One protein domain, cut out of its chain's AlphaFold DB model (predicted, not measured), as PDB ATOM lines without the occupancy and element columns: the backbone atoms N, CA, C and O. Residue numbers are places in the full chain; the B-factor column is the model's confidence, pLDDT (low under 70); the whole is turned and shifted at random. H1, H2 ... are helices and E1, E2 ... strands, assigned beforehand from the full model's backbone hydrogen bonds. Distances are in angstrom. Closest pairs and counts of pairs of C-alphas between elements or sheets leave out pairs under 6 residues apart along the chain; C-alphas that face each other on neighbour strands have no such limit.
ATOM      1  N   PRO A 209      22.706 -33.652 -25.014       33.09
ATOM      2  CA  PRO A 209      23.951 -33.390 -24.316       33.09
ATOM      3  C   PRO A 209      24.809 -34.657 -24.330       33.09
ATOM      4  O   PRO A 209      24.551 -35.621 -23.612       33.09
ATOM      5  N   THR A 210      25.864 -34.646 -25.136       35.91
ATOM      6  CA  THR A 210      27.050 -35.498 -24.964       35.91
ATOM      7  C   THR A 210      28.293 -34.608 -25.068       35.91
ATOM      8  O   THR A 210      28.226 -33.526 -25.644       35.91
ATOM      9  N   PRO A 211      29.389 -34.956 -24.382       33.91
ATOM     10  CA  PRO A 211      29.992 -34.127 -23.339       33.91
ATOM     11  C   PRO A 211      30.917 -33.011 -23.848       33.91
ATOM     12  O   PRO A 211      31.961 -32.821 -23.253       33.91
ATOM     13  N   TYR A 212      30.572 -32.258 -24.894       38.34
ATOM     14  CA  TYR A 212      31.364 -31.100 -25.344       38.34
ATOM     15  C   TYR A 212      30.543 -29.945 -25.947       38.34
ATOM     16  O   TYR A 212      31.117 -29.038 -26.537       38.34
ATOM     17  N   THR A 213      29.222 -29.873 -25.739       42.16
ATOM     18  CA  THR A 213      28.496 -28.607 -25.941       42.16
ATOM     19  C   THR A 213      28.897 -27.623 -24.836       42.16
ATOM     20  O   THR A 213      28.328 -27.605 -23.746       42.16
ATOM     21  N   LEU A 214      29.916 -26.797 -25.096       45.50
ATOM     22  CA  LEU A 214      30.357 -25.691 -24.234       45.50
ATOM     23  C   LEU A 214      29.368 -24.512 -24.221       45.50
ATOM     24  O   LEU A 214      29.764 -23.367 -24.039       45.50
ATOM     25  N   TRP A 215      28.068 -24.796 -24.277       45.31
ATOM     26  CA  TRP A 215      27.027 -23.900 -23.784       45.31
ATOM     27  C   TRP A 215      27.075 -23.877 -22.249       45.31
ATOM     28  O   TRP A 215      26.156 -24.301 -21.547       45.31
ATOM     29  N   GLN A 216      28.217 -23.465 -21.694       45.00
ATOM     30  CA  GLN A 216      28.324 -23.200 -20.269       45.00
ATOM     31  C   GLN A 216      27.574 -21.903 -19.990       45.00
ATOM     32  O   GLN A 216      27.803 -20.913 -20.671       45.00
ATOM     33  N   PHE A 217      26.666 -21.974 -19.011       39.56
ATOM     34  CA  PHE A 217      25.897 -20.900 -18.373       39.56
ATOM     35  C   PHE A 217      26.322 -19.473 -18.741       39.56
ATOM     36  O   PHE A 217      27.517 -19.192 -18.648       39.56
ATOM     37  N   PRO A 218      25.368 -18.557 -19.021       46.84
ATOM     38  CA  PRO A 218      25.667 -17.209 -19.497       46.84
ATOM     39  C   PRO A 218      26.762 -16.588 -18.636       46.84
ATOM     40  O   PRO A 218      26.563 -16.315 -17.447       46.84
ATOM     41  N   LYS A 219      27.951 -16.441 -19.227       55.94
ATOM     42  CA  LYS A 219      29.041 -15.721 -18.585       55.94
ATOM     43  C   LYS A 219      28.566 -14.274 -18.504       55.94
ATOM     44  O   LYS A 219      28.130 -13.705 -19.496       55.94
ATOM     45  N   SER A 220      28.576 -13.680 -17.317       52.28
ATOM     46  CA  SER A 220      28.378 -12.236 -17.212       52.28
ATOM     47  C   SER A 220      29.484 -11.543 -18.021       52.28
ATOM     48  O   SER A 220      30.646 -11.921 -17.872       52.28
ATOM     49  N   ASP A 221      29.113 -10.571 -18.857       70.81
ATOM     50  CA  ASP A 221      30.010  -9.745 -19.684       70.81
ATOM     51  C   ASP A 221      30.690 -10.471 -20.871       70.81
ATOM     52  O   ASP A 221      31.911 -10.420 -21.018       70.81
ATOM     53  N   VAL A 222      29.916 -11.146 -21.735       80.56
ATOM     54  CA  VAL A 222      30.405 -11.634 -23.046       80.56
ATOM     55  C   VAL A 222      30.482 -10.481 -24.048       80.56
ATOM     56  O   VAL A 222      29.509  -9.751 -24.230       80.56
ATOM     57  N   PHE A 223      31.629 -10.344 -24.710       84.06
ATOM     58  CA  PHE A 223      31.892  -9.334 -25.747       84.06
ATOM     59  C   PHE A 223      32.603  -9.921 -26.979       84.06
ATOM     60  O   PHE A 223      32.997  -9.187 -27.875       84.06
ATOM     61  N   ALA A 224      32.811 -11.237 -27.009       88.06
ATOM     62  CA  ALA A 224      33.357 -11.948 -28.154       88.06
ATOM     63  C   ALA A 224      32.610 -13.271 -28.332       88.06
ATOM     64  O   ALA A 224      32.392 -14.001 -27.359       88.06
ATOM     65  N   TYR A 225      32.253 -13.582 -29.574       90.88
ATOM     66  CA  TYR A 225      31.508 -14.776 -29.951       90.88
ATOM     67  C   TYR A 225      32.210 -15.467 -31.113       90.88
ATOM     68  O   TYR A 225      32.423 -14.862 -32.163       90.88
ATOM     69  N   PHE A 226      32.598 -16.724 -30.921       91.88
ATOM     70  CA  PHE A 226      33.219 -17.551 -31.952       91.88
ATOM     71  C   PHE A 226      32.240 -18.657 -32.349       91.88
ATOM     72  O   PHE A 226      31.863 -19.474 -31.513       91.88
ATOM     73  N   TYR A 227      31.849 -18.705 -33.618       91.00
ATOM     74  CA  TYR A 227      30.984 -19.741 -34.178       91.00
ATOM     75  C   TYR A 227      31.793 -20.572 -35.169       91.00
ATOM     76  O   TYR A 227      32.180 -20.082 -36.228       91.00
ATOM     77  N   TYR A 228      32.083 -21.817 -34.816       91.75
ATOM     78  CA  TYR A 228      32.864 -22.737 -35.629       91.75
ATOM     79  C   TYR A 228      31.946 -23.755 -36.306       91.75
ATOM     80  O   TYR A 228      31.305 -24.557 -35.636       91.75
ATOM     81  N   PHE A 229      31.872 -23.706 -37.631       89.38
ATOM     82  CA  PHE A 229      31.074 -24.589 -38.473       89.38
ATOM     83  C   PHE A 229      31.976 -25.666 -39.066       89.38
ATOM     84  O   PHE A 229      32.937 -25.354 -39.770       89.38
ATOM     85  N   THR A 230      31.681 -26.931 -38.785       89.31
ATOM     86  CA  THR A 230      32.526 -28.072 -39.155       89.31
ATOM     87  C   THR A 230      31.689 -29.292 -39.563       89.31
ATOM     88  O   THR A 230      30.460 -29.251 -39.547       89.31
ATOM     89  N   ASP A 231      32.360 -30.363 -39.977       86.12
ATOM     90  CA  ASP A 231      31.790 -31.633 -40.458       86.12
ATOM     91  C   ASP A 231      32.617 -32.789 -39.860       86.12
ATOM     92  O   ASP A 231      33.793 -32.591 -39.517       86.12
ATOM     93  N   GLU A 232      32.033 -33.984 -39.715       82.06
ATOM     94  CA  GLU A 232      32.699 -35.156 -39.138       82.06
ATOM     95  C   GLU A 232      34.064 -35.416 -39.794       82.06
ATOM     96  O   GLU A 232      35.029 -35.743 -39.103       82.06
ATOM     97  N   ILE A 233      34.204 -35.184 -41.104       80.62
ATOM     98  CA  ILE A 233      35.475 -35.406 -41.817       80.62
ATOM     99  C   ILE A 233      36.637 -34.535 -41.305       80.62
ATOM    100  O   ILE A 233      37.795 -34.935 -41.423       80.62
ATOM    101  N   TYR A 234      36.350 -33.369 -40.719       80.38
ATOM    102  CA  TYR A 234      37.361 -32.423 -40.232       80.38
ATOM    103  C   TYR A 234      37.658 -32.556 -38.737       80.38
ATOM    104  O   TYR A 234      38.591 -31.915 -38.257       80.38
ATOM    105  N   THR A 235      36.910 -33.398 -38.023       71.69
ATOM    106  CA  THR A 235      37.083 -33.660 -36.582       71.69
ATOM    107  C   THR A 235      37.788 -34.993 -36.299       71.69
ATOM    108  O   THR A 235      38.006 -35.359 -35.146       71.69
ATOM    109  N   GLN A 236      38.171 -35.732 -37.344       77.69
ATOM    110  CA  GLN A 236      38.927 -36.982 -37.231       77.69
ATOM    111  C   GLN A 236      40.394 -36.729 -36.855       77.69
ATOM    112  O   GLN A 236      40.973 -35.720 -37.243       77.69
ATOM    113  N   ASP A 237      41.032 -37.688 -36.177       72.31
ATOM    114  CA  ASP A 237      42.417 -37.583 -35.674       72.31
ATOM    115  C   ASP A 237      43.468 -37.216 -36.747       72.31
ATOM    116  O   ASP A 237      44.532 -36.694 -36.420       72.31
ATOM    117  N   GLU A 238      43.195 -37.489 -38.026       76.00
ATOM    118  CA  GLU A 238      44.094 -37.186 -39.152       76.00
ATOM    119  C   GLU A 238      43.865 -35.790 -39.766       76.00
ATOM    120  O   GLU A 238      44.634 -35.353 -40.625       76.00
ATOM    121  N   SER A 239      42.819 -35.077 -39.343       81.62
ATOM    122  CA  SER A 239      42.501 -33.738 -39.828       81.62
ATOM    123  C   SER A 239      43.442 -32.693 -39.229       81.62
ATOM    124  O   SER A 239      43.679 -32.644 -38.023       81.62
ATOM    125  N   LYS A 240      43.915 -31.766 -40.069       81.06
ATOM    126  CA  LYS A 240      44.655 -30.579 -39.608       81.06
ATOM    127  C   LYS A 240      43.807 -29.653 -38.724       81.06
ATOM    128  O   LYS A 240      44.356 -28.862 -37.971       81.06
ATOM    129  N   PHE A 241      42.478 -29.750 -38.795       83.38
ATOM    130  CA  PHE A 241      41.563 -28.895 -38.034       83.38
ATOM    131  C   PHE A 241      41.292 -29.386 -36.610       83.38
ATOM    132  O   PHE A 241      40.731 -28.636 -35.814       83.38
ATOM    133  N   THR A 242      41.744 -30.586 -36.245       84.88
ATOM    134  CA  THR A 242      41.585 -31.130 -34.888       84.88
ATOM    135  C   THR A 242      42.255 -30.236 -33.844       84.88
ATOM    136  O   THR A 242      41.691 -29.984 -32.784       84.88
ATOM    137  N   THR A 243      43.412 -29.649 -34.177       86.00
ATOM    138  CA  THR A 243      44.085 -28.662 -33.320       86.00
ATOM    139  C   THR A 243      43.211 -27.432 -33.068       86.00
ATOM    140  O   THR A 243      43.142 -26.943 -31.941       86.00
ATOM    141  N   LEU A 244      42.533 -26.933 -34.106       86.62
ATOM    142  CA  LEU A 244      41.637 -25.782 -34.003       86.62
ATOM    143  C   LEU A 244      40.437 -26.101 -33.110       86.62
ATOM    144  O   LEU A 244      40.120 -25.306 -32.229       86.62
ATOM    145  N   ASP A 245      39.826 -27.271 -33.290       86.00
ATOM    146  CA  ASP A 245      38.692 -27.734 -32.486       86.00
ATOM    147  C   ASP A 245      39.061 -27.868 -30.995       86.00
ATOM    148  O   ASP A 245      38.383 -27.328 -30.109       86.00
ATOM    149  N   ASP A 246      40.214 -28.482 -30.710       86.50
ATOM    150  CA  ASP A 246      40.759 -28.619 -29.357       86.50
ATOM    151  C   ASP A 246      41.039 -27.254 -28.713       86.50
ATOM    152  O   ASP A 246      40.659 -27.006 -27.560       86.50
ATOM    153  N   GLN A 247      41.695 -26.341 -29.438       89.25
ATOM    154  CA  GLN A 247      42.018 -25.018 -28.905       89.25
ATOM    155  C   GLN A 247      40.771 -24.154 -28.709       89.25
ATOM    156  O   GLN A 247      40.667 -23.494 -27.674       89.25
ATOM    157  N   LEU A 248      39.801 -24.186 -29.626       88.69
ATOM    158  CA  LEU A 248      38.515 -23.499 -29.467       88.69
ATOM    159  C   LEU A 248      37.766 -24.008 -28.234       88.69
ATOM    160  O   LEU A 248      37.270 -23.212 -27.433       88.69
ATOM    161  N   THR A 249      37.764 -25.324 -28.024       85.38
ATOM    162  CA  THR A 249      37.174 -25.960 -26.843       85.38
ATOM    163  C   THR A 249      37.867 -25.495 -25.556       85.38
ATOM    164  O   THR A 249      37.221 -25.100 -24.577       85.38
ATOM    165  N   LEU A 250      39.203 -25.489 -25.531       85.12
ATOM    166  CA  LEU A 250      39.974 -25.020 -24.377       85.12
ATOM    167  C   LEU A 250      39.764 -23.526 -24.107       85.12
ATOM    168  O   LEU A 250      39.628 -23.125 -22.945       85.12
ATOM    169  N   LEU A 251      39.723 -22.707 -25.156       84.75
ATOM    170  CA  LEU A 251      39.535 -21.265 -25.071       84.75
ATOM    171  C   LEU A 251      38.130 -20.938 -24.559       84.75
ATOM    172  O   LEU A 251      37.996 -20.225 -23.566       84.75
ATOM    173  N   GLY A 252      37.091 -21.535 -25.146       83.88
ATOM    174  CA  GLY A 252      35.703 -21.351 -24.727       83.88
ATOM    175  C   GLY A 252      35.458 -21.776 -23.281       83.88
ATOM    176  O   GLY A 252      34.709 -21.120 -22.555       83.88
ATOM    177  N   ARG A 253      36.151 -22.812 -22.796       80.94
ATOM    178  CA  ARG A 253      36.046 -23.247 -21.398       80.94
ATOM    179  C   ARG A 253      36.744 -22.310 -20.409       80.94
ATOM    180  O   ARG A 253      36.242 -22.117 -19.305       80.94
ATOM    181  N   ASN A 254      37.909 -21.772 -20.767       81.31
ATOM    182  CA  ASN A 254      38.794 -21.106 -19.805       81.31
ATOM    183  C   ASN A 254      38.816 -19.575 -19.923       81.31
ATOM    184  O   ASN A 254      39.196 -18.898 -18.966       81.31
ATOM    185  N   ARG A 255      38.424 -19.009 -21.068       81.50
ATOM    186  CA  ARG A 255      38.456 -17.564 -21.321       81.50
ATOM    187  C   ARG A 255      37.147 -16.916 -20.869       81.50
ATOM    188  O   ARG A 255      36.059 -17.282 -21.318       81.50
ATOM    189  N   GLY A 256      37.244 -15.959 -19.949       81.19
ATOM    190  CA  GLY A 256      36.123 -15.088 -19.588       81.19
ATOM    191  C   GLY A 256      35.823 -14.095 -20.713       81.19
ATOM    192  O   GLY A 256      36.743 -13.673 -21.407       81.19
ATOM    193  N   GLY A 257      34.550 -13.743 -20.894       84.06
ATOM    194  CA  GLY A 257      34.109 -12.792 -21.925       84.06
ATOM    195  C   GLY A 257      34.032 -13.346 -23.353       84.06
ATOM    196  O   GLY A 257      33.648 -12.607 -24.254       84.06
ATOM    197  N   LEU A 258      34.363 -14.628 -23.547       86.75
ATOM    198  CA  LEU A 258      34.233 -15.350 -24.812       86.75
ATOM    199  C   LEU A 258      33.145 -16.423 -24.718       86.75
ATOM    200  O   LEU A 258      33.156 -17.250 -23.792       86.75
ATOM    201  N   GLU A 259      32.279 -16.442 -25.721       87.44
ATOM    202  CA  GLU A 259      31.347 -17.524 -26.017       87.44
ATOM    203  C   GLU A 259      31.790 -18.253 -27.288       87.44
ATOM    204  O   GLU A 259      32.210 -17.626 -28.259       87.44
ATOM    205  N   VAL A 260      31.769 -19.588 -27.256       88.69
ATOM    206  CA  VAL A 260      32.193 -20.430 -28.382       88.69
ATOM    207  C   VAL A 260      31.080 -21.422 -28.690       88.69
ATOM    208  O   VAL A 260      30.748 -22.255 -27.845       88.69
ATOM    209  N   GLY A 261      30.524 -21.339 -29.895       86.00
ATOM    210  CA  GLY A 261      29.588 -22.309 -30.453       86.00
ATOM    211  C   GLY A 261      30.280 -23.158 -31.513       86.00
ATOM    212  O   GLY A 261      30.868 -22.614 -32.442       86.00
ATOM    213  N   ILE A 262      30.215 -24.483 -31.385       88.38
ATOM    214  CA  ILE A 262      30.719 -25.425 -32.392       88.38
ATOM    215  C   ILE A 262      29.511 -26.139 -33.004       88.38
ATOM    216  O   ILE A 262      28.727 -26.764 -32.286       88.38
ATOM    217  N   PHE A 263      29.360 -26.021 -34.319       86.19
ATOM    218  CA  PHE A 263      28.237 -26.519 -35.103       86.19
ATOM    219  C   PHE A 263      28.736 -27.587 -36.067       86.19
ATOM    220  O   PHE A 263      29.411 -27.295 -37.052       86.19
ATOM    221  N   ASP A 264      28.385 -28.829 -35.760       86.00
ATOM    222  CA  ASP A 264      28.699 -30.004 -36.566       86.00
ATOM    223  C   ASP A 264      27.533 -30.285 -37.524       86.00
ATOM    224  O   ASP A 264      26.391 -30.479 -37.081       86.00
ATOM    225  N   ARG A 265      27.822 -30.289 -38.829       86.19
ATOM    226  CA  ARG A 265      26.845 -30.523 -39.895       86.19
ATOM    227  C   ARG A 265      26.043 -31.799 -39.674       86.19
ATOM    228  O   ARG A 265      24.820 -31.776 -39.804       86.19
ATOM    229  N   ASP A 266      26.706 -32.895 -39.314       83.44
ATOM    230  CA  ASP A 266      26.080 -34.220 -39.231       83.44
ATOM    231  C   ASP A 266      25.119 -34.352 -38.044       83.44
ATOM    232  O   ASP A 266      24.317 -35.287 -37.960       83.44
ATOM    233  N   ARG A 267      25.161 -33.387 -37.123       81.06
ATOM    234  CA  ARG A 267      24.301 -33.325 -35.935       81.06
ATOM    235  C   ARG A 267      23.130 -32.365 -36.094       81.06
ATOM    236  O   ARG A 267      22.332 -32.236 -35.167       81.06
ATOM    237  N   MET A 268      23.022 -31.698 -37.238       80.38
ATOM    238  CA  MET A 268      22.001 -30.697 -37.504       80.38
ATOM    239  C   MET A 268      21.076 -31.149 -38.635       80.38
ATOM    240  O   MET A 268      21.474 -31.845 -39.568       80.38
ATOM    241  N   ALA A 269      19.809 -30.738 -38.579       83.88
ATOM    242  CA  ALA A 269      18.921 -30.917 -39.716       83.88
ATOM    243  C   ALA A 269      19.471 -30.143 -40.928       83.88
ATOM    244  O   ALA A 269      19.731 -28.945 -40.830       83.88
ATOM    245  N   GLU A 270      19.575 -30.801 -42.085       84.06
ATOM    246  CA  GLU A 270      20.108 -30.200 -43.322       84.06
ATOM    247  C   GLU A 270      19.417 -28.870 -43.675       84.06
ATOM    248  O   GLU A 270      20.049 -27.950 -44.175       84.06
ATOM    249  N   GLN A 271      18.123 -28.732 -43.374       82.25
ATOM    250  CA  GLN A 271      17.378 -27.489 -43.598       82.25
ATOM    251  C   GLN A 271      17.923 -26.326 -42.758       82.25
ATOM    252  O   GLN A 271      18.139 -25.242 -43.292       82.25
ATOM    253  N   VAL A 272      18.193 -26.566 -41.474       83.00
ATOM    254  CA  VAL A 272      18.761 -25.579 -40.544       83.00
ATOM    255  C   VAL A 272      20.199 -25.246 -40.943       83.00
ATOM    256  O   VAL A 272      20.552 -24.074 -41.036       83.00
ATOM    257  N   TRP A 273      21.001 -26.261 -41.280       86.81
ATOM    258  CA  TRP A 273      22.371 -26.066 -41.761       86.81
ATOM    259  C   TRP A 273      22.414 -25.162 -43.000       86.81
ATOM    260  O   TRP A 273      23.130 -24.163 -43.025       86.81
ATOM    261  N   GLN A 274      21.580 -25.460 -44.005       84.31
ATOM    262  CA  GLN A 274      21.478 -24.676 -45.239       84.31
ATOM    263  C   GLN A 274      20.997 -23.240 -44.998       84.31
ATOM    264  O   GLN A 274      21.419 -22.330 -45.712       84.31
ATOM    265  N   LEU A 275      20.119 -23.019 -44.017       83.38
ATOM    266  CA  LEU A 275      19.679 -21.676 -43.635       83.38
ATOM    267  C   LEU A 275      20.829 -20.854 -43.048       83.38
ATOM    268  O   LEU A 275      21.000 -19.700 -43.437       83.38
ATOM    269  N   ILE A 276      21.638 -21.452 -42.169       84.88
ATOM    270  CA  ILE A 276      22.758 -20.766 -41.517       84.88
ATOM    271  C   ILE A 276      23.843 -20.401 -42.526       84.88
ATOM    272  O   ILE A 276      24.197 -19.228 -42.633       84.88
ATOM    273  N   ILE A 277      24.334 -21.373 -43.305       85.12
ATOM    274  CA  ILE A 277      25.424 -21.121 -44.263       85.12
ATOM    275  C   ILE A 277      25.020 -20.072 -45.306       85.12
ATOM    276  O   ILE A 277      25.821 -19.212 -45.649       85.12
ATOM    277  N   ARG A 278      23.753 -20.059 -45.748       80.62
ATOM    278  CA  ARG A 278      23.248 -19.029 -46.671       80.62
ATOM    279  C   ARG A 278      23.103 -17.669 -46.005       80.62
ATOM    280  O   ARG A 278      23.453 -16.669 -46.619       80.62
ATOM    281  N   GLY A 279      22.581 -17.621 -44.780       79.12
ATOM    282  CA  GLY A 279      22.409 -16.364 -44.052       79.12
ATOM    283  C   GLY A 279      23.741 -15.705 -43.693       79.12
ATOM    284  O   GLY A 279      23.839 -14.482 -43.719       79.12
ATOM    285  N   LEU A 280      24.778 -16.505 -43.430       82.88
ATOM    286  CA  LEU A 280      26.138 -16.024 -43.168       82.88
ATOM    287  C   LEU A 280      26.991 -15.874 -44.431       82.88
ATOM    288  O   LEU A 280      28.053 -15.274 -44.351       82.88
ATOM    289  N   SER A 281      26.522 -16.351 -45.591       82.19
ATOM    290  CA  SER A 281      27.310 -16.413 -46.834       82.19
ATOM    291  C   SER A 281      28.628 -17.180 -46.654       82.19
ATOM    292  O   SER A 281      29.686 -16.683 -47.018       82.19
ATOM    293  N   ILE A 282      28.548 -18.367 -46.040       81.62
ATOM    294  CA  ILE A 282      29.677 -19.296 -45.912       81.62
ATOM    295  C   ILE A 282      29.728 -20.162 -47.171       81.62
ATOM    296  O   ILE A 282      28.804 -20.942 -47.426       81.62
ATOM    297  N   ASP A 283      30.812 -20.041 -47.925       75.12
ATOM    298  CA  ASP A 283      31.057 -20.751 -49.177       75.12
ATOM    299  C   ASP A 283      31.861 -22.043 -48.952       75.12
ATOM    300  O   ASP A 283      31.586 -23.058 -49.601       75.12
ATOM    301  N   ASN A 284      32.798 -22.051 -47.993       77.06
ATOM    302  CA  ASN A 284      33.642 -23.211 -47.680       77.06
ATOM    303  C   ASN A 284      33.696 -23.523 -46.178       77.06
ATOM    304  O   ASN A 284      33.794 -22.630 -45.343       77.06
ATOM    305  N   TYR A 285      33.701 -24.816 -45.831       79.81
ATOM    306  CA  TYR A 285      33.867 -25.304 -44.458       79.81
ATOM    307  C   TYR A 285      35.107 -26.221 -44.339       79.81
ATOM    308  O   TYR A 285      35.551 -26.786 -45.346       79.81
ATOM    309  N   PRO A 286      35.708 -26.361 -43.142       86.94
ATOM    310  CA  PRO A 286      35.309 -25.735 -41.879       86.94
ATOM    311  C   PRO A 286      35.474 -24.209 -41.890       86.94
ATOM    312  O   PRO A 286      36.362 -23.687 -42.558       86.94
ATOM    313  N   ALA A 287      34.598 -23.503 -41.175       86.75
ATOM    314  CA  ALA A 287      34.574 -22.044 -41.119       86.75
ATOM    315  C   ALA A 287      34.497 -21.538 -39.676       86.75
ATOM    316  O   ALA A 287      33.725 -22.051 -38.872       86.75
ATOM    317  N   LEU A 288      35.273 -20.509 -39.351       90.25
ATOM    318  CA  LEU A 288      35.246 -19.810 -38.073       90.25
ATOM    319  C   LEU A 288      34.697 -18.397 -38.276       90.25
ATOM    320  O   LEU A 288      35.305 -17.567 -38.950       90.25
ATOM    321  N   VAL A 289      33.558 -18.115 -37.657       89.50
ATOM    322  CA  VAL A 289      32.957 -16.783 -37.610       89.50
ATOM    323  C   VAL A 289      33.282 -16.149 -36.268       89.50
ATOM    324  O   VAL A 289      33.001 -16.726 -35.220       89.50
ATOM    325  N   VAL A 290      33.857 -14.951 -36.297       90.81
ATOM    326  CA  VAL A 290      34.192 -14.170 -35.103       90.81
ATOM    327  C   VAL A 290      33.336 -12.918 -35.084       90.81
ATOM    328  O   VAL A 290      33.324 -12.184 -36.069       90.81
ATOM    329  N   ALA A 291      32.642 -12.672 -33.976       88.06
ATOM    330  CA  ALA A 291      31.743 -11.539 -33.802       88.06
ATOM    331  C   ALA A 291      31.942 -10.835 -32.450       88.06
ATOM    332  O   ALA A 291      32.337 -11.460 -31.463       88.06
ATOM    333  N   ASP A 292      31.633  -9.538 -32.404       86.69
ATOM    334  CA  ASP A 292      31.614  -8.718 -31.180       86.69
ATOM    335  C   ASP A 292      30.289  -8.840 -30.394       86.69
ATOM    336  O   ASP A 292      30.165  -8.401 -29.248       86.69
ATOM    337  N   GLY A 293      29.294  -9.492 -30.996       86.75
ATOM    338  CA  GLY A 293      27.964  -9.714 -30.448       86.75
ATOM    339  C   GLY A 293      27.329 -11.013 -30.956       86.75
ATOM    340  O   GLY A 293      27.839 -11.639 -31.888       86.75
ATOM    341  N   PRO A 294      26.196 -11.433 -30.365       86.38
ATOM    342  CA  PRO A 294      25.512 -12.640 -30.793       86.38
ATOM    343  C   PRO A 294      24.907 -12.442 -32.186       86.38
ATOM    344  O   PRO A 294      24.079 -11.553 -32.394       86.38
ATOM    345  N   ILE A 295      25.271 -13.308 -33.133       85.56
ATOM    346  CA  ILE A 295      24.817 -13.209 -34.535       85.56
ATOM    347  C   ILE A 295      23.401 -13.763 -34.760       85.56
ATOM    348  O   ILE A 295      22.877 -13.643 -35.861       85.56
ATOM    349  N   GLY A 296      22.774 -14.365 -33.743       83.62
ATOM    350  CA  GLY A 296      21.388 -14.853 -33.806       83.62
ATOM    351  C   GLY A 296      21.213 -16.297 -34.292       83.62
ATOM    352  O   GLY A 296      20.082 -16.754 -34.409       83.62
ATOM    353  N   VAL A 297      22.298 -17.048 -34.530       82.62
ATOM    354  CA  VAL A 297      22.219 -18.481 -34.905       82.62
ATOM    355  C   VAL A 297      21.521 -19.319 -33.822       82.62
ATOM    356  O   VAL A 297      20.846 -20.297 -34.129       82.62
ATOM    357  N   GLU A 298      21.615 -18.886 -32.566       73.81
ATOM    358  CA  GLU A 298      20.979 -19.510 -31.396       73.81
ATOM    359  C   GLU A 298      19.445 -19.464 -31.417       73.81
ATOM    360  O   GLU A 298      18.786 -20.220 -30.703       73.81
ATOM    361  N   GLU A 299      18.877 -18.533 -32.185       78.12
ATOM    362  CA  GLU A 299      17.438 -18.252 -32.220       78.12
ATOM    363  C   GLU A 299      16.725 -18.992 -33.357       78.12
ATOM    364  O   GLU A 299      15.504 -18.912 -33.472       78.12
ATOM    365  N   ILE A 300      17.476 -19.712 -34.196       79.19
ATOM    366  CA  ILE A 300      16.926 -20.487 -35.307       79.19
ATOM    367  C   ILE A 300      16.166 -21.692 -34.747       79.19
ATOM    368  O   ILE A 300      16.581 -22.321 -33.776       79.19
ATOM    369  N   ASP A 301      15.048 -22.029 -35.378       73.38
ATOM    370  CA  ASP A 301      14.246 -23.208 -35.071       73.38
ATOM    371  C   ASP A 301      13.726 -23.892 -36.347       73.38
ATOM    372  O   ASP A 301      13.925 -23.428 -37.473       73.38
ATOM    373  N   ASP A 302      13.017 -25.003 -36.163       68.31
ATOM    374  CA  ASP A 302      12.435 -25.827 -37.226       68.31
ATOM    375  C   ASP A 302      11.393 -25.083 -38.088       68.31
ATOM    376  O   ASP A 302      10.943 -25.611 -39.107       68.31
ATOM    377  N   GLN A 303      10.935 -23.906 -37.650       71.81
ATOM    378  CA  GLN A 303       9.939 -23.074 -38.330       71.81
ATOM    379  C   GLN A 303      10.566 -21.844 -39.000       71.81
ATOM    380  O   GLN A 303       9.874 -21.095 -39.692       71.81
ATOM    381  N   THR A 304      11.866 -21.623 -38.813       76.25
ATOM    382  CA  THR A 304      12.577 -20.471 -39.351       76.25
ATOM    383  C   THR A 304      12.721 -20.619 -40.863       76.25
ATOM    384  O   THR A 304      13.446 -21.475 -41.358       76.25
ATOM    385  N   GLU A 305      12.022 -19.778 -41.627       78.12
ATOM    386  CA  GLU A 305      12.060 -19.832 -43.097       78.12
ATOM    387  C   GLU A 305      13.250 -19.072 -43.697       78.12
ATOM    388  O   GLU A 305      13.696 -19.402 -44.794       78.12
ATOM    389  N   ASN A 306      13.752 -18.046 -43.003       80.12
ATOM    390  CA  ASN A 306      14.892 -17.235 -43.428       80.12
ATOM    391  C   ASN A 306      15.727 -16.835 -42.214       80.12
ATOM    392  O   ASN A 306      15.175 -16.419 -41.197       80.12
ATOM    393  N   PHE A 307      17.048 -16.885 -42.364       81.06
ATOM    394  CA  PHE A 307      17.995 -16.413 -41.364       81.06
ATOM    395  C   PHE A 307      18.789 -15.226 -41.919       81.06
ATOM    396  O   PHE A 307      19.299 -15.275 -43.037       81.06
ATOM    397  N   SER A 308      18.874 -14.161 -41.125       80.31
ATOM    398  CA  SER A 308      19.772 -13.030 -41.342       80.31
ATOM    399  C   SER A 308      20.498 -12.781 -40.028       80.31
ATOM    400  O   SER A 308      19.818 -12.706 -39.001       80.31
ATOM    401  N   PRO A 309      21.830 -12.625 -40.040       85.06
ATOM    402  CA  PRO A 309      22.559 -12.306 -38.829       85.06
ATOM    403  C   PRO A 309      22.097 -10.967 -38.246       85.06
ATOM    404  O   PRO A 309      21.628 -10.081 -38.973       85.06
ATOM    405  N   ASN A 310      22.235 -10.833 -36.927       83.31
ATOM    406  CA  ASN A 310      21.994  -9.580 -36.214       83.31
ATOM    407  C   ASN A 310      22.919  -8.454 -36.718       83.31
ATOM    408  O   ASN A 310      23.965  -8.712 -37.311       83.31
ATOM    409  N   ASP A 311      22.546  -7.197 -36.451       83.00
ATOM    410  CA  ASP A 311      23.353  -6.007 -36.778       83.00
ATOM    411  C   ASP A 311      24.547  -5.874 -35.812       83.00
ATOM    412  O   ASP A 311      24.561  -5.032 -34.913       83.00
ATOM    413  N   VAL A 312      25.507  -6.789 -35.955       82.69
ATOM    414  CA  VAL A 312      26.743  -6.905 -35.168       82.69
ATOM    415  C   VAL A 312      27.948  -6.977 -36.101       82.69
ATOM    416  O   VAL A 312      27.822  -7.368 -37.268       82.69
ATOM    417  N   GLU A 313      29.128  -6.590 -35.619       80.31
ATOM    418  CA  GLU A 313      30.336  -6.703 -36.424       80.31
ATOM    419  C   GLU A 313      30.865  -8.132 -36.339       80.31
ATOM    420  O   GLU A 313      31.193  -8.640 -35.269       80.31
ATOM    421  N   PHE A 314      30.964  -8.789 -37.493       85.69
ATOM    422  CA  PHE A 314      31.559 -10.110 -37.589       85.69
ATOM    423  C   PHE A 314      32.423 -10.248 -38.836       85.69
ATOM    424  O   PHE A 314      32.333  -9.459 -39.785       85.69
ATOM    425  N   ALA A 315      33.266 -11.273 -38.826       83.50
ATOM    426  CA  ALA A 315      34.047 -11.690 -39.973       83.50
ATOM    427  C   ALA A 315      34.163 -13.218 -40.019       83.50
ATOM    428  O   ALA A 315      34.008 -13.892 -39.002       83.50
ATOM    429  N   ILE A 316      34.430 -13.747 -41.212       83.38
ATOM    430  CA  ILE A 316      34.426 -15.182 -41.505       83.38
ATOM    431  C   ILE A 316      35.808 -15.599 -42.016       83.38
ATOM    432  O   ILE A 316      36.365 -14.964 -42.920       83.38
ATOM    433  N   LEU A 317      36.348 -16.662 -41.420       80.94
ATOM    434  CA  LEU A 317      37.498 -17.423 -41.900       80.94
ATOM    435  C   LEU A 317      36.994 -18.752 -42.419       80.94
ATOM    436  O   LEU A 317      36.394 -19.511 -41.668       80.94
ATOM    437  N   GLU A 318      37.265 -19.046 -43.675       79.56
ATOM    438  CA  GLU A 318      36.887 -20.313 -44.281       79.56
ATOM    439  C   GLU A 318      38.106 -21.209 -44.471       79.56
ATOM    440  O   GLU A 318      39.258 -20.786 -44.343       79.56
ATOM    441  N   ASN A 319      37.854 -22.470 -44.793       73.00
ATOM    442  CA  ASN A 319      38.894 -23.399 -45.198       73.00
ATOM    443  C   ASN A 319      39.696 -22.834 -46.384       73.00
ATOM    444  O   ASN A 319      39.118 -22.314 -47.333       73.00
ATOM    445  N   GLY A 320      41.023 -22.937 -46.309       62.59
ATOM    446  CA  GLY A 320      41.953 -22.307 -47.252       62.59
ATOM    447  C   GLY A 320      42.396 -20.893 -46.858       62.59
ATOM    448  O   GLY A 320      43.317 -20.382 -47.484       62.59
ATOM    449  N   ILE A 321      41.773 -20.299 -45.827       58.44
ATOM    450  CA  ILE A 321      42.149 -18.991 -45.247       58.44
ATOM    451  C   ILE A 321      42.857 -19.135 -43.876       58.44
ATOM    452  O   ILE A 321      43.345 -18.186 -43.263       58.44
ATOM    453  N   ILE A 322      42.837 -20.331 -43.289       64.06
ATOM    454  CA  ILE A 322      43.576 -20.586 -42.052       64.06
ATOM    455  C   ILE A 322      44.798 -21.405 -42.425       64.06
ATOM    456  O   ILE A 322      44.673 -22.580 -42.781       64.06
ATOM    457  N   SER A 323      45.968 -20.774 -42.306       64.12
ATOM    458  CA  SER A 323      47.234 -21.383 -42.694       64.12
ATOM    459  C   SER A 323      47.428 -22.739 -42.025       64.12
ATOM    460  O   SER A 323      47.284 -22.891 -40.809       64.12
ATOM    461  N   ASP A 324      47.876 -23.710 -42.814       66.94
ATOM    462  CA  ASP A 324      48.299 -25.021 -42.329       66.94
ATOM    463  C   ASP A 324      49.339 -24.938 -41.211       66.94
ATOM    464  O   ASP A 324      49.416 -25.847 -40.392       66.94
ATOM    465  N   THR A 325      50.149 -23.879 -41.180       62.06
ATOM    466  CA  THR A 325      51.158 -23.670 -40.134       62.06
ATOM    467  C   THR A 325      50.480 -23.396 -38.796       62.06
ATOM    468  O   THR A 325      50.719 -24.131 -37.837       62.06
ATOM    469  N   ILE A 326      49.517 -22.462 -38.794       72.88
ATOM    470  CA  ILE A 326      48.701 -22.123 -37.624       72.88
ATOM    471  C   ILE A 326      47.995 -23.377 -37.111       72.88
ATOM    472  O   ILE A 326      48.021 -23.636 -35.916       72.88
ATOM    473  N   LEU A 327      47.412 -24.179 -38.008       80.19
ATOM    474  CA  LEU A 327      46.641 -25.382 -37.668       80.19
ATOM    475  C   LEU A 327      47.495 -26.581 -37.213       80.19
ATOM    476  O   LEU A 327      46.995 -27.474 -36.526       80.19
ATOM    477  N   LYS A 328      48.778 -26.641 -37.591       77.19
ATOM    478  CA  LYS A 328      49.688 -27.741 -37.219       77.19
ATOM    479  C   LYS A 328      50.299 -27.565 -35.832       77.19
ATOM    480  O   LYS A 328      50.625 -28.574 -35.204       77.19
ATOM    481  N   ASP A 329      50.468 -26.328 -35.366       80.44
ATOM    482  CA  ASP A 329      51.023 -26.035 -34.043       80.44
ATOM    483  C   ASP A 329      49.924 -25.559 -33.069       80.44
ATOM    484  O   ASP A 329      49.339 -24.490 -33.258       80.44
ATOM    485  N   PRO A 330      49.646 -26.314 -31.986       83.25
ATOM    486  CA  PRO A 330      48.691 -25.908 -30.958       83.25
ATOM    487  C   PRO A 330      48.975 -24.543 -30.322       83.25
ATOM    488  O   PRO A 330      48.031 -23.848 -29.939       83.25
ATOM    489  N   ASP A 331      50.245 -24.157 -30.171       80.56
ATOM    490  CA  ASP A 331      50.604 -22.859 -29.603       80.56
ATOM    491  C   ASP A 331      50.308 -21.724 -30.598       80.56
ATOM    492  O   ASP A 331      49.737 -20.710 -30.192       80.56
ATOM    493  N   GLU A 332      50.590 -21.916 -31.892       80.88
ATOM    494  CA  GLU A 332      50.255 -20.934 -32.935       80.88
ATOM    495  C   GLU A 332      48.742 -20.795 -33.118       80.88
ATOM    496  O   GLU A 332      48.231 -19.675 -33.140       80.88
ATOM    497  N   THR A 333      48.003 -21.911 -33.152       84.69
ATOM    498  CA  THR A 333      46.530 -21.894 -33.157       84.69
ATOM    499  C   THR A 333      45.999 -21.087 -31.973       84.69
ATOM    500  O   THR A 333      45.098 -20.261 -32.119       84.69
ATOM    501  N   ARG A 334      46.544 -21.300 -30.769       85.75
ATOM    502  CA  ARG A 334      46.095 -20.586 -29.570       85.75
ATOM    503  C   ARG A 334      46.382 -19.088 -29.663       85.75
ATOM    504  O   ARG A 334      45.528 -18.285 -29.286       85.75
ATOM    505  N   ASP A 335      47.572 -18.705 -30.108       83.62
ATOM    506  CA  ASP A 335      47.974 -17.301 -30.212       83.62
ATOM    507  C   ASP A 335      47.155 -16.570 -31.289       83.62
ATOM    508  O   ASP A 335      46.684 -15.451 -31.057       83.62
ATOM    509  N   PHE A 336      46.863 -17.247 -32.399       85.50
ATOM    510  CA  PHE A 336      45.920 -16.795 -33.417       85.50
ATOM    511  C   PHE A 336      44.522 -16.537 -32.836       85.50
ATOM    512  O   PHE A 336      44.002 -15.424 -32.921       85.50
ATOM    513  N   LEU A 337      43.933 -17.522 -32.151       89.31
ATOM    514  CA  LEU A 337      42.603 -17.375 -31.549       89.31
ATOM    515  C   LEU A 337      42.554 -16.282 -30.465       89.31
ATOM    516  O   LEU A 337      41.549 -15.583 -30.340       89.31
ATOM    517  N   ASN A 338      43.628 -16.103 -29.691       87.06
ATOM    518  CA  ASN A 338      43.728 -15.001 -28.729       87.06
ATOM    519  C   ASN A 338      43.753 -13.636 -29.426       87.06
ATOM    520  O   ASN A 338      43.124 -12.698 -28.940       87.06
ATOM    521  N   THR A 339      44.436 -13.538 -30.566       85.81
ATOM    522  CA  THR A 339      44.497 -12.310 -31.363       85.81
ATOM    523  C   THR A 339      43.120 -11.954 -31.921       85.81
ATOM    524  O   THR A 339      42.686 -10.809 -31.810       85.81
ATOM    525  N   LEU A 340      42.377 -12.944 -32.428       87.56
ATOM    526  CA  LEU A 340      40.989 -12.753 -32.859       87.56
ATOM    527  C   LEU A 340      40.069 -12.345 -31.701       87.56
ATOM    528  O   LEU A 340      39.187 -11.507 -31.875       87.56
ATOM    529  N   PHE A 341      40.287 -12.898 -30.508       87.50
ATOM    530  CA  PHE A 341      39.525 -12.533 -29.315       87.50
ATOM    531  C   PHE A 341      39.782 -11.079 -28.902       87.50
ATOM    532  O   PHE A 341      38.838 -10.349 -28.602       87.50
ATOM    533  N   ASP A 342      41.045 -10.651 -28.885       85.44
ATOM    534  CA  ASP A 342      41.397  -9.270 -28.561       85.44
ATOM    535  C   ASP A 342      40.853  -8.303 -29.629       85.44
ATOM    536  O   ASP A 342      40.290  -7.269 -29.277       85.44
ATOM    537  N   ALA A 343      40.891  -8.683 -30.911       81.88
ATOM    538  CA  ALA A 343      40.280  -7.909 -31.992       81.88
ATOM    539  C   ALA A 343      38.752  -7.789 -31.849       81.88
ATOM    540  O   ALA A 343      38.201  -6.723 -32.123       81.88
ATOM    541  N   ALA A 344      38.069  -8.844 -31.393       84.50
ATOM    542  CA  ALA A 344      36.636  -8.798 -31.096       84.50
ATOM    543  C   ALA A 344      36.311  -7.875 -29.925       84.50
ATOM    544  O   ALA A 344      35.396  -7.066 -30.019       84.50
ATOM    545  N   ARG A 345      37.114  -7.919 -28.859       83.38
ATOM    546  CA  ARG A 345      36.967  -7.004 -27.721       83.38
ATOM    547  C   ARG A 345      37.152  -5.539 -28.117       83.38
ATOM    548  O   ARG A 345      36.469  -4.668 -27.581       83.38
ATOM    549  N   ASP A 346      38.112  -5.275 -28.997       80.69
ATOM    550  CA  ASP A 346      38.547  -3.920 -29.330       80.69
ATOM    551  C   ASP A 346      37.818  -3.355 -30.578       80.69
ATOM    552  O   ASP A 346      38.108  -2.237 -31.005       80.69
ATOM    553  N   ASN A 347      36.828  -4.084 -31.121       77.75
ATOM    554  CA  ASN A 347      36.076  -3.775 -32.351       77.75
ATOM    555  C   ASN A 347      36.984  -3.542 -33.574       77.75
ATOM    556  O   ASN A 347      36.787  -2.621 -34.369       77.75
ATOM    557  N   GLU A 348      38.008  -4.383 -33.712       76.94
ATOM    558  CA  GLU A 348      38.962  -4.372 -34.824       76.94
ATOM    559  C   GLU A 348      38.925  -5.677 -35.639       76.94
ATOM    560  O   GLU A 348      39.847  -5.947 -36.413       76.94
ATOM    561  N   ILE A 349      37.860  -6.483 -35.503       75.12
ATOM    562  CA  ILE A 349      37.721  -7.816 -36.122       75.12
ATOM    563  C   ILE A 349      38.035  -7.763 -37.616       75.12
ATOM    564  O   ILE A 349      38.900  -8.496 -38.087       75.12
ATOM    565  N   LYS A 350      37.396  -6.863 -38.374       69.94
ATOM    566  CA  LYS A 350      37.615  -6.764 -39.826       69.94
ATOM    567  C   LYS A 350      39.055  -6.414 -40.187       69.94
ATOM    568  O   LYS A 350      39.590  -6.954 -41.149       69.94
ATOM    569  N   ARG A 351      39.697  -5.537 -39.412       65.94
ATOM    570  CA  ARG A 351      41.093  -5.136 -39.633       65.94
ATOM    571  C   ARG A 351      42.042  -6.303 -39.375       65.94
ATOM    572  O   ARG A 351      42.886  -6.575 -40.223       65.94
ATOM    573  N   GLN A 352      41.877  -7.005 -38.257       68.44
ATOM    574  CA  GLN A 352      42.712  -8.166 -37.949       68.44
ATOM    575  C   GLN A 352      42.508  -9.281 -38.975       68.44
ATOM    576  O   GLN A 352      43.462  -9.875 -39.457       68.44
ATOM    577  N   MET A 353      41.269  -9.518 -39.382       67.94
ATOM    578  CA  MET A 353      40.937 -10.569 -40.339       67.94
ATOM    579  C   MET A 353      41.470 -10.285 -41.745       67.94
ATOM    580  O   MET A 353      41.927 -11.204 -42.420       67.94
ATOM    581  N   ARG A 354      41.469  -9.017 -42.180       58.72
ATOM    582  CA  ARG A 354      42.151  -8.602 -43.417       58.72
ATOM    583  C   ARG A 354      43.660  -8.810 -43.326       58.72
ATOM    584  O   ARG A 354      44.254  -9.323 -44.269       58.72
ATOM    585  N   HIS A 355      44.265  -8.486 -42.182       61.75
ATOM    586  CA  HIS A 355      45.691  -8.710 -41.959       61.75
ATOM    587  C   HIS A 355      46.082 -10.184 -42.137       61.75
ATOM    588  O   HIS A 355      47.027 -10.472 -42.869       61.75
ATOM    589  N   GLU A 356      45.324 -11.104 -41.536       62.78
ATOM    590  CA  GLU A 356      45.577 -12.547 -41.653       62.78
ATOM    591  C   GLU A 356      45.410 -13.043 -43.098       62.78
ATOM    592  O   GLU A 356      46.308 -13.693 -43.633       62.78
ATOM    593  N   LYS A 357      44.332 -12.634 -43.784       56.78
ATOM    594  CA  LYS A 357      44.085 -12.975 -45.200       56.78
ATOM    595  C   LYS A 357      45.210 -12.512 -46.129       56.78
ATOM    596  O   LYS A 357      45.631 -13.241 -47.030       56.78
ATOM    597  N   VAL A 358      45.711 -11.292 -45.923       50.66
ATOM    598  CA  VAL A 358      46.797 -10.714 -46.729       50.66
ATOM    599  C   VAL A 358      48.130 -11.397 -46.427       50.66
ATOM    600  O   VAL A 358      48.889 -11.684 -47.353       50.66
ATOM    601  N   LEU A 359      48.424 -11.681 -45.155       54.81
ATOM    602  CA  LEU A 359      49.633 -12.411 -44.763       54.81
ATOM    603  C   LEU A 359      49.679 -13.804 -45.384       54.81
ATOM    604  O   LEU A 359      50.726 -14.223 -45.880       54.81
ATOM    605  N   GLU A 360      48.555 -14.504 -45.399       54.84
ATOM    606  CA  GLU A 360      48.466 -15.822 -46.004       54.84
ATOM    607  C   GLU A 360      48.574 -15.754 -47.529       54.84
ATOM    608  O   GLU A 360      49.407 -16.447 -48.107       54.84
ATOM    609  N   SER A 361      47.858 -14.831 -48.178       45.34
ATOM    610  CA  SER A 361      47.959 -14.610 -49.630       45.34
ATOM    611  C   SER A 361      49.392 -14.275 -50.071       45.34
ATOM    612  O   SER A 361      49.850 -14.719 -51.123       45.34
ATOM    613  N   LEU A 362      50.136 -13.522 -49.254       43.38
ATOM    614  CA  LEU A 362      51.551 -13.213 -49.477       43.38
ATOM    615  C   LEU A 362      52.484 -14.401 -49.204       43.38
ATOM    616  O   LEU A 362      53.509 -14.537 -49.874       43.38
ATOM    617  N   THR A 363      52.150 -15.246 -48.226       47.91
ATOM    618  CA  THR A 363      52.878 -16.490 -47.924       47.91
ATOM    619  C   THR A 363      52.782 -17.446 -49.104       47.91
ATOM    620  O   THR A 363      53.802 -17.912 -49.605       47.91
ATOM    621  N   VAL A 364      51.560 -17.618 -49.604       46.50
ATOM    622  CA  VAL A 364      51.206 -18.393 -50.787       46.50
ATOM    623  C   VAL A 364      51.957 -17.834 -52.008       46.50
ATOM    624  O   VAL A 364      52.772 -18.533 -52.592       46.50
ATOM    625  N   ALA A 365      51.861 -16.536 -52.316       39.53
ATOM    626  CA  ALA A 365      52.564 -15.919 -53.456       39.53
ATOM    627  C   ALA A 365      54.099 -16.060 -53.451       39.53
ATOM    628  O   ALA A 365      54.730 -16.134 -54.507       39.53
ATOM    629  N   LYS A 366      54.729 -16.063 -52.272       41.75
ATOM    630  CA  LYS A 366      56.189 -16.162 -52.138       41.75
ATOM    631  C   LYS A 366      56.714 -17.564 -52.465       41.75
ATOM    632  O   LYS A 366      57.839 -17.676 -52.956       41.75
ATOM    633  N   GLU A 367      55.934 -18.611 -52.203       42.53
ATOM    634  CA  GLU A 367      56.286 -19.984 -52.582       42.53
ATOM    635  C   GLU A 367      56.347 -20.133 -54.114       42.53
ATOM    636  O   GLU A 367      57.342 -20.640 -54.626       42.53
ATOM    637  N   GLU A 368      55.411 -19.536 -54.864       41.34
ATOM    638  CA  GLU A 368      55.394 -19.550 -56.346       41.34
ATOM    639  C   GLU A 368      56.637 -18.917 -56.973       41.34
ATOM    640  O   GLU A 368      57.206 -19.432 -57.939       41.34
ATOM    641  N   VAL A 369      57.058 -17.768 -56.435       37.84
ATOM    642  CA  VAL A 369      58.228 -17.045 -56.948       37.84
ATOM    643  C   VAL A 369      59.479 -17.913 -56.808       37.84
ATOM    644  O   VAL A 369      60.300 -17.963 -57.723       37.84
ATOM    645  N   LYS A 370      59.617 -18.642 -55.695       37.81
ATOM    646  CA  LYS A 370      60.779 -19.498 -55.421       37.81
ATOM    647  C   LYS A 370      60.870 -20.681 -56.395       37.81
ATOM    648  O   LYS A 370      61.977 -21.033 -56.810       37.81
ATOM    649  N   ASP A 371      59.739 -21.246 -56.812       40.12
ATOM    650  CA  ASP A 371      59.693 -22.351 -57.779       40.12
ATOM    651  C   ASP A 371      59.950 -21.907 -59.223       40.12
ATOM    652  O   ASP A 371      60.673 -22.579 -59.961       40.12
ATOM    653  N   LEU A 372      59.490 -20.715 -59.613       37.72
ATOM    654  CA  LEU A 372      59.814 -20.139 -60.925       37.72
ATOM    655  C   LEU A 372      61.316 -19.856 -61.106       37.72
ATOM    656  O   LEU A 372      61.825 -19.911 -62.227       37.72
ATOM    657  N   PHE A 373      62.041 -19.574 -60.019       33.50
ATOM    658  CA  PHE A 373      63.477 -19.270 -60.056       33.50
ATOM    659  C   PHE A 373      64.401 -20.468 -59.765       33.50
ATOM    660  O   PHE A 373      65.617 -20.323 -59.887       33.50
ATOM    661  N   THR A 374      63.870 -21.655 -59.443       36.34
ATOM    662  CA  THR A 374      64.656 -22.890 -59.214       36.34
ATOM    663  C   THR A 374      64.651 -23.881 -60.392       36.34
ATOM    664  O   THR A 374      65.395 -24.859 -60.358       36.34
TER     665      THR A 374
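What this domain is: This is residues 209 to 374 of the 376 residues of an uncharacterized protein of Haloarcula japonica (strain ATCC 49778 / DSM 6131 / JCM 7785 / NBRC 101032 / NCIMB 13157 / TR-1) (UniProt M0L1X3). A small twisted sheet of four strands, E2, E1, E3 and E4, has helices H1, H4 and the first part of H5 packed over one face, with the shorter helix H2 over the opposite face. H5 is the longest helix and runs on past the sheet, and its far part makes an arm: residues 365 to 374, of which 365 to 372 belong to H5, stick out from the body. The printed part has 166 residues with five named helices and four named strands, in the order E1 H1 E2 H2 E3 E4 H3 H4 H5, and its class is mixed, helices and strands. The sheet is mixed too: E2 and E1 are parallel, while E1 and E3, and E3 and E4, are antiparallel. The whole is compact, with a radius of gyration of the C-alphas of 16.4 A, but its outline is elongated, spanning 58 by 33 by 31 A.

Where its parts are: Residues 209 to 223 hold no named element. Strand E1, residues 224 to 230, begins with C-alpha 224 at (33.357, -11.948, -28.154) and is 19.5 A long. Helix H1, residues 242 to 254, measures 18.3 A, and strand E2, residues 258 to 264, 19.6 A. Helix H2, residues 270 to 280, is 15.4 A long. Strand E3, residues 287 to 291, measures 13.1 A, and strand E4, residues 314 to 317, 10.4 A. Helix H3 is short, residues 324 to 328. Helix H4, residues 330 to 345, is 22.5 A long, with C-alpha 330 at (48.691, -25.908, -30.958). Helix H5, residues 349 to 372, measures 35.4 A and ends with C-alpha 372 at (59.814, -20.139, -60.925).

How they stand to each other: The sheet runs E2, E1, E3, E4, with E2 and E4 as edge strands. E2 and E1 stand at 14 degrees, and N 261 and O 226 are 2.8 A apart, within hydrogen-bond range. E1 and E3 stand at 165 degrees, with N 227 and O 289 within range at 2.8 A. E3 and E4 form a hairpin at 160 degrees, with N 290 and O 315 within range at 2.9 A. E1, H1 and E2 make a strand-helix-strand unit, two parallel neighbour strands joined through a helix, and its crossover is right-handed. H1 is on the sheet, over E2 and E1, at a height of 9.3 A; its closest C-alphas to E2 are those of Gly 252 and Val 260, 5.2 A apart. H4, the hub, touches three other helices and is on the same face, at a height of 10.2 A. H4 touches H1 with residues 330 to 337 alone, at a steep tilt of 51 degrees, the same way; the closest C-alphas, those of Thr 243 and Pro 330, are 5.9 A apart. H4 and H5 form a helical hairpin, touching at a steep tilt of 39 degrees, opposite ways, with the C-alphas of Ala 343 and Ile 349 closest at 4.9 A. H5 lies over E4 and runs along the strands, at 16 degrees to E4 on the local plane. H3 is not on the sheet; it touches H4 only at the corner, with the C-alphas of Ile 326 and Thr 333 closest at 5.0 A. H1 and H3 only just touch, with 3 pairs of C-alphas within 8 A, those of Thr 243 and Leu 327 closest at 6.0 A. H2 is on the opposite face, at a height of 10.5 A, and is apart from H1, H3, H4 and H5. In H1, H2, H3 and H4 every O i to N i+4 pair is within hydrogen-bond range; in H5, 19 of 20 are.

The domain as a whole: The two C-alphas farthest apart, those of Gln 303 and Thr 374, are 58.6 A apart. The printed part has no cut. The links E1 to H1 and E3 to E4 are long, the latter with 22 residues. The mean pLDDT of the printed part is 74.3, and 44 residues are under 70: residues 209 to 220, residue 302, residues 320 to 325 and residues 350 to 374.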